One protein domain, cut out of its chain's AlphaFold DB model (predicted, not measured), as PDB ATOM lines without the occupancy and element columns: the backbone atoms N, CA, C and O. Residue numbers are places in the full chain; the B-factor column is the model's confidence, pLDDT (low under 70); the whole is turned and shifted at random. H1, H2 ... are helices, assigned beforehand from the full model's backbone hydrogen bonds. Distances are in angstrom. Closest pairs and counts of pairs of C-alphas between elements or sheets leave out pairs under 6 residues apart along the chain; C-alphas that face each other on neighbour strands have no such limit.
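This is residues 19 to 67 of the 82 residues of the protein "CACTA en-spm transposon protein" of Cucumis melo var. makuwa (UniProt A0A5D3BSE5). H1 sticks out from a helical hairpin, in which H2 and the longer H3 run side by side, opposite ways; residues 30 to 34 join H1 to it. The printed part has 49 residues, with three named helices in the order H1, H2, H3 and no named strand: all helix. It is only just loose, close to compact, with a radius of gyration of the C-alphas of 12.0 A and spans of 32 by 27 by 16 A.

H1, residues 19 to 29, is apart from H2, residues 35 to 43, and from H3, residues 52 to 65. H2 and H3 form a hairpin and touch, the closest C-alphas being those of Val 36 and Met 61, 6.4 A apart. Their lines stand at a shallow tilt of 10 degrees, opposite ways. In H1, H2 and H3 every O i to N i+4 pair is within hydrogen-bond range. Residues 44 to 45 pair with residues 48 to 49, antiparallel.

H1 begins at C-alpha 19 (128.602, 134.903, 103.179) and is 15.3 A long from first to last C-alpha; H2 is 12.0 A. H3 is 20.0 A and ends at C-alpha 65 (136.919, 131.269, 118.607).

The two C-alphas farthest apart, those of Lys 28 and Gln 52, are 32.8 A apart. The printed part has no cut; the link from H1 to H2 is tight, that from H2 to H3 short. In this model pLDDT is under 70 at residues 19, 22 and 26 to 33.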
ATOM      1  N   LEU A  19     128.034 136.204 102.830       67.69
ATOM      2  CA  LEU A  19     128.602 134.903 103.179       67.69
ATOM      3  C   LEU A  19     129.255 134.207 101.979       67.69
ATOM      4  O   LEU A  19     130.367 133.700 102.104       67.69
ATOM      5  N   GLN A  20     128.632 134.247 100.800       71.44
ATOM      6  CA  GLN A  20     129.224 133.646  99.606       71.44
ATOM      7  C   GLN A  20     130.503 134.377  99.193       71.44
ATOM      8  O   GLN A  20     131.503 133.767  98.819       71.44
ATOM      9  N   ARG A  21     130.511 135.703  99.349       70.81
ATOM     10  CA  ARG A  21     131.705 136.520  99.132       70.81
ATOM     11  C   ARG A  21     132.805 136.218 100.157       70.81
ATOM     12  O   ARG A  21     133.971 136.254  99.782       70.81
ATOM     13  N   GLN A  22     132.461 135.904 101.411       68.81
ATOM     14  CA  GLN A  22     133.428 135.442 102.421       68.81
ATOM     15  C   GLN A  22     134.054 134.099 102.034       68.81
ATOM     16  O   GLN A  22     135.274 133.972 102.078       68.81
ATOM     17  N   TYR A  23     133.238 133.134 101.599       70.25
ATOM     18  CA  TYR A  23     133.713 131.814 101.181       70.25
ATOM     19  C   TYR A  23     134.663 131.908  99.980       70.25
ATOM     20  O   TYR A  23     135.779 131.403 100.029       70.25
ATOM     21  N   GLU A  24     134.277 132.651  98.938       74.50
ATOM     22  CA  GLU A  24     135.123 132.849  97.754       74.50
ATOM     23  C   GLU A  24     136.448 133.553  98.067       74.50
ATOM     24  O   GLU A  24     137.462 133.289  97.420       74.50
ATOM     25  N   LEU A  25     136.452 134.479  99.030       70.50
ATOM     26  CA  LEU A  25     137.674 135.144  99.470       70.50
ATOM     27  C   LEU A  25     138.568 134.197 100.280       70.50
ATOM     28  O   LEU A  25     139.776 134.187 100.052       70.50
ATOM     29  N   ALA A  26     137.988 133.381 101.162       64.88
ATOM     30  CA  ALA A  26     138.719 132.370 101.923       64.88
ATOM     31  C   ALA A  26     139.348 131.299 101.009       64.88
ATOM     32  O   ALA A  26     140.521 130.969 101.180       64.88
ATOM     33  N   GLU A  27     138.619 130.818  99.991       65.25
ATOM     34  CA  GLU A  27     139.147 129.876  98.992       65.25
ATOM     35  C   GLU A  27     140.280 130.488  98.159       65.25
ATOM     36  O   GLU A  27     141.337 129.879  98.003       65.25
ATOM     37  N   LYS A  28     140.098 131.715  97.648       69.69
ATOM     38  CA  LYS A  28     141.119 132.385  96.823       69.69
ATOM     39  C   LYS A  28     142.396 132.710  97.584       69.69
ATOM     40  O   LYS A  28     143.463 132.752  96.978       69.69
ATOM     41  N   GLN A  29     142.288 132.997  98.878       62.75
ATOM     42  CA  GLN A  29     143.428 133.397  99.692       62.75
ATOM     43  C   GLN A  29     144.143 132.195 100.333       62.75
ATOM     44  O   GLN A  29     145.203 132.380 100.926       62.75
ATOM     45  N   GLY A  30     143.592 130.974 100.215       57.34
ATOM     46  CA  GLY A  30     144.142 129.757 100.837       57.34
ATOM     47  C   GLY A  30     144.229 129.843 102.367       57.34
ATOM     48  O   GLY A  30     144.894 129.038 103.014       57.34
ATOM     49  N   HIS A  31     143.583 130.854 102.940       56.78
ATOM     50  CA  HIS A  31     143.616 131.224 104.338       56.78
ATOM     51  C   HIS A  31     142.180 131.570 104.702       56.78
ATOM     52  O   HIS A  31     141.577 132.436 104.063       56.78
ATOM     53  N   LEU A  32     141.620 130.899 105.713       60.09
ATOM     54  CA  LEU A  32     140.389 131.374 106.334       60.09
ATOM     55  C   LEU A  32     140.677 132.794 106.808       60.09
ATOM     56  O   LEU A  32     141.435 132.983 107.758       60.09
ATOM     57  N   ILE A  33     140.123 133.792 106.116       60.38
ATOM     58  CA  ILE A  33     140.157 135.166 106.603       60.38
ATOM     59  C   ILE A  33     139.597 135.095 108.015       60.38
ATOM     60  O   ILE A  33     138.449 134.695 108.205       60.38
ATOM     61  N   ASN A  34     140.423 135.422 109.007       77.69
ATOM     62  CA  ASN A  34     140.001 135.347 110.389       77.69
ATOM     63  C   ASN A  34     138.802 136.293 110.549       77.69
ATOM     64  O   ASN A  34     138.946 137.513 110.449       77.69
ATOM     65  N   HIS A  35     137.604 135.734 110.752       76.81
ATOM     66  CA  HIS A  35     136.365 136.511 110.826       76.81
ATOM     67  C   HIS A  35     136.448 137.606 111.905       76.81
ATOM     68  O   HIS A  35     135.849 138.671 111.756       76.81
ATOM     69  N   VAL A  36     137.245 137.385 112.957       83.88
ATOM     70  CA  VAL A  36     137.518 138.374 114.009       83.88
ATOM     71  C   VAL A  36     138.360 139.539 113.486       83.88
ATOM     72  O   VAL A  36     138.061 140.702 113.766       83.88
ATOM     73  N   GLU A  37     139.381 139.256 112.678       85.25
ATOM     74  CA  GLU A  37     140.232 140.282 112.072       85.25
ATOM     75  C   GLU A  37     139.446 141.136 111.069       85.25
ATOM     76  O   GLU A  37     139.540 142.366 111.084       85.25
ATOM     77  N   LEU A  38     138.609 140.506 110.240       83.31
ATOM     78  CA  LEU A  38     137.760 141.229 109.294       83.31
ATOM     79  C   LEU A  38     136.740 142.118 110.011       83.31
ATOM     80  O   LEU A  38     136.527 143.271 109.614       83.31
ATOM     81  N   PHE A  39     136.132 141.604 111.081       87.12
ATOM     82  CA  PHE A  39     135.237 142.388 111.922       87.12
ATOM     83  C   PHE A  39     135.958 143.627 112.462       87.12
ATOM     84  O   PHE A  39     135.461 144.746 112.314       87.12
ATOM     85  N   ARG A  40     137.179 143.460 112.985       88.19
ATOM     86  CA  ARG A  40     138.003 144.579 113.447       88.19
ATOM     87  C   ARG A  40     138.315 145.568 112.324       88.19
ATOM     88  O   ARG A  40     138.170 146.764 112.530       88.19
ATOM     89  N   LYS A  41     138.688 145.112 111.129       86.38
ATOM     90  CA  LYS A  41     139.024 145.994 109.995       86.38
ATOM     91  C   LYS A  41     137.849 146.858 109.527       86.38
ATOM     92  O   LYS A  41     138.060 147.964 109.042       86.38
ATOM     93  N   THR A  42     136.627 146.348 109.653       86.94
ATOM     94  CA  THR A  42     135.403 147.033 109.207       86.94
ATOM     95  C   THR A  42     134.774 147.904 110.293       86.94
ATOM     96  O   THR A  42     134.198 148.941 109.976       86.94
ATOM     97  N   HIS A  43     134.920 147.527 111.567       88.38
ATOM     98  CA  HIS A  43     134.290 148.212 112.702       88.38
ATOM     99  C   HIS A  43     135.268 149.023 113.567       88.38
ATOM    100  O   HIS A  43     134.846 149.672 114.530       88.38
ATOM    101  N   ALA A  44     136.563 149.014 113.237       89.50
ATOM    102  CA  ALA A  44     137.571 149.867 113.852       89.50
ATOM    103  C   ALA A  44     138.093 150.914 112.863       89.50
ATOM    104  O   ALA A  44     138.413 150.619 111.712       89.50
ATOM    105  N   ARG A  45     138.237 152.151 113.338       90.25
ATOM    106  CA  ARG A  45     138.855 153.258 112.606       90.25
ATOM    107  C   ARG A  45     140.142 153.644 113.325       90.25
ATOM    108  O   ARG A  45     140.129 153.875 114.526       90.25
ATOM    109  N   GLY A  46     141.268 153.672 112.610       87.88
ATOM    110  CA  GLY A  46     142.574 153.957 113.227       87.88
ATOM    111  C   GLY A  46     143.005 152.926 114.280       87.88
ATOM    112  O   GLY A  46     143.795 153.243 115.158       87.88
ATOM    113  N   GLY A  47     142.468 151.702 114.218       87.12
ATOM    114  CA  GLY A  47     142.774 150.625 115.167       87.12
ATOM    115  C   GLY A  47     141.887 150.575 116.415       87.12
ATOM    116  O   GLY A  47     141.981 149.588 117.148       87.12
ATOM    117  N   GLN A  48     141.003 151.560 116.616       93.06
ATOM    118  CA  GLN A  48     140.049 151.618 117.725       93.06
ATOM    119  C   GLN A  48     138.611 151.406 117.241       93.06
ATOM    120  O   GLN A  48     138.228 151.894 116.176       93.06
ATOM    121  N   PHE A  49     137.814 150.656 118.006       94.31
ATOM    122  CA  PHE A  49     136.412 150.408 117.672       94.31
ATOM    123  C   PHE A  49     135.598 151.697 117.689       94.31
ATOM    124  O   PHE A  49     135.758 152.539 118.569       94.31
ATOM    125  N   VAL A  50     134.705 151.828 116.709       91.12
ATOM    126  CA  VAL A  50     133.858 153.018 116.552       91.12
ATOM    127  C   VAL A  50     132.781 153.093 117.644       91.12
ATOM    128  O   VAL A  50     132.324 154.181 117.979       91.12
ATOM    129  N   SER A  51     132.380 151.956 118.220       94.44
ATOM    130  CA  SER A  51     131.386 151.891 119.292       94.44
ATOM    131  C   SER A  51     131.733 150.836 120.342       94.44
ATOM    132  O   SER A  51     132.401 149.840 120.052       94.44
ATOM    133  N   GLN A  52     131.214 151.034 121.556       94.75
ATOM    134  CA  GLN A  52     131.318 150.066 122.650       94.75
ATOM    135  C   GLN A  52     130.703 148.713 122.261       94.75
ATOM    136  O   GLN A  52     131.315 147.674 122.470       94.75
ATOM    137  N   VAL A  53     129.545 148.730 121.591       94.38
ATOM    138  CA  VAL A  53     128.864 147.516 121.116       94.38
ATOM    139  C   VAL A  53     129.745 146.716 120.154       94.38
ATOM    140  O   VAL A  53     129.803 145.493 120.254       94.38
ATOM    141  N   ALA A  54     130.468 147.384 119.248       92.25
ATOM    142  CA  ALA A  54     131.399 146.702 118.353       92.25
ATOM    143  C   ALA A  54     132.574 146.078 119.122       92.25
ATOM    144  O   ALA A  54     132.975 144.955 118.826       92.25
ATOM    145  N   MET A  55     133.096 146.766 120.138       94.31
ATOM    146  CA  MET A  55     134.155 146.227 120.991       94.31
ATOM    147  C   MET A  55     133.687 145.003 121.792       94.31
ATOM    148  O   MET A  55     134.380 143.987 121.824       94.31
ATOM    149  N   ASP A  56     132.496 145.059 122.388       95.31
ATOM    150  CA  ASP A  56     131.928 143.948 123.158       95.31
ATOM    151  C   ASP A  56     131.589 142.749 122.264       95.31
ATOM    152  O   ASP A  56     131.842 141.601 122.635       95.31
ATOM    153  N   ALA A  57     131.073 142.994 121.056       92.50
ATOM    154  CA  ALA A  57     130.871 141.954 120.051       92.50
ATOM    155  C   ALA A  57     132.203 141.296 119.651       92.50
ATOM    156  O   ALA A  57     132.292 140.071 119.624       92.50
ATOM    157  N   HIS A  58     133.264 142.079 119.430       92.50
ATOM    158  CA  HIS A  58     134.595 141.542 119.142       92.50
ATOM    159  C   HIS A  58     135.135 140.666 120.287       92.50
ATOM    160  O   HIS A  58     135.666 139.584 120.033       92.50
ATOM    161  N   HIS A  59     134.956 141.071 121.551       91.06
ATOM    162  CA  HIS A  59     135.326 140.239 122.704       91.06
ATOM    163  C   HIS A  59     134.541 138.921 122.756       91.06
ATOM    164  O   HIS A  59     135.116 137.869 123.044       91.06
ATOM    165  N   GLN A  60     133.245 138.945 122.438       90.88
ATOM    166  CA  GLN A  60     132.439 137.726 122.342       90.88
ATOM    167  C   GLN A  60     132.914 136.817 121.205       90.88
ATOM    168  O   GLN A  60     133.032 135.609 121.403       90.88
ATOM    169  N   MET A  61     133.255 137.383 120.046       88.81
ATOM    170  CA  MET A  61     133.806 136.621 118.924       88.81
ATOM    171  C   MET A  61     135.128 135.934 119.294       88.81
ATOM    172  O   MET A  61     135.305 134.762 118.972       88.81
ATOM    173  N   LEU A  62     136.026 136.616 120.015       88.62
ATOM    174  CA  LEU A  62     137.261 136.012 120.534       88.62
ATOM    175  C   LEU A  62     136.973 134.850 121.492       88.62
ATOM    176  O   LEU A  62     137.593 133.792 121.389       88.62
ATOM    177  N   LYS A  63     135.999 135.021 122.392       87.94
ATOM    178  CA  LYS A  63     135.577 133.959 123.311       87.94
ATOM    179  C   LYS A  63     135.052 132.737 122.554       87.94
ATOM    180  O   LYS A  63     135.401 131.620 122.915       87.94
ATOM    181  N   LEU A  64     134.253 132.934 121.506       84.19
ATOM    182  CA  LEU A  64     133.716 131.842 120.686       84.19
ATOM    183  C   LEU A  64     134.798 131.137 119.860       84.19
ATOM    184  O   LEU A  64     134.776 129.918 119.774       84.19
ATOM    185  N   GLN A  65     135.776 131.867 119.318       80.88
ATOM    186  CA  GLN A  65     136.919 131.269 118.607       80.88
ATOM    187  C   GLN A  65     137.774 130.365 119.501       80.88
ATOM    188  O   GLN A  65     138.365 129.404 119.024       80.88
ATOM    189  N   SER A  66     137.851 130.672 120.798       79.88
ATOM    190  CA  SER A  66     138.565 129.829 121.763       79.88
ATOM    191  C   SER A  66     137.784 128.585 122.194       79.88
ATOM    192  O   SER A  66     138.356 127.703 122.834       79.88
ATOM    193  N   GLN A  67     136.486 128.511 121.884       81.56
ATOM    194  CA  GLN A  67     135.682 127.344 122.223       81.56
ATOM    195  C   GLN A  67     135.941 126.223 121.215       81.56
ATOM    196  O   GLN A  67     136.014 126.485 120.011       81.56
TER     197      GLN A  67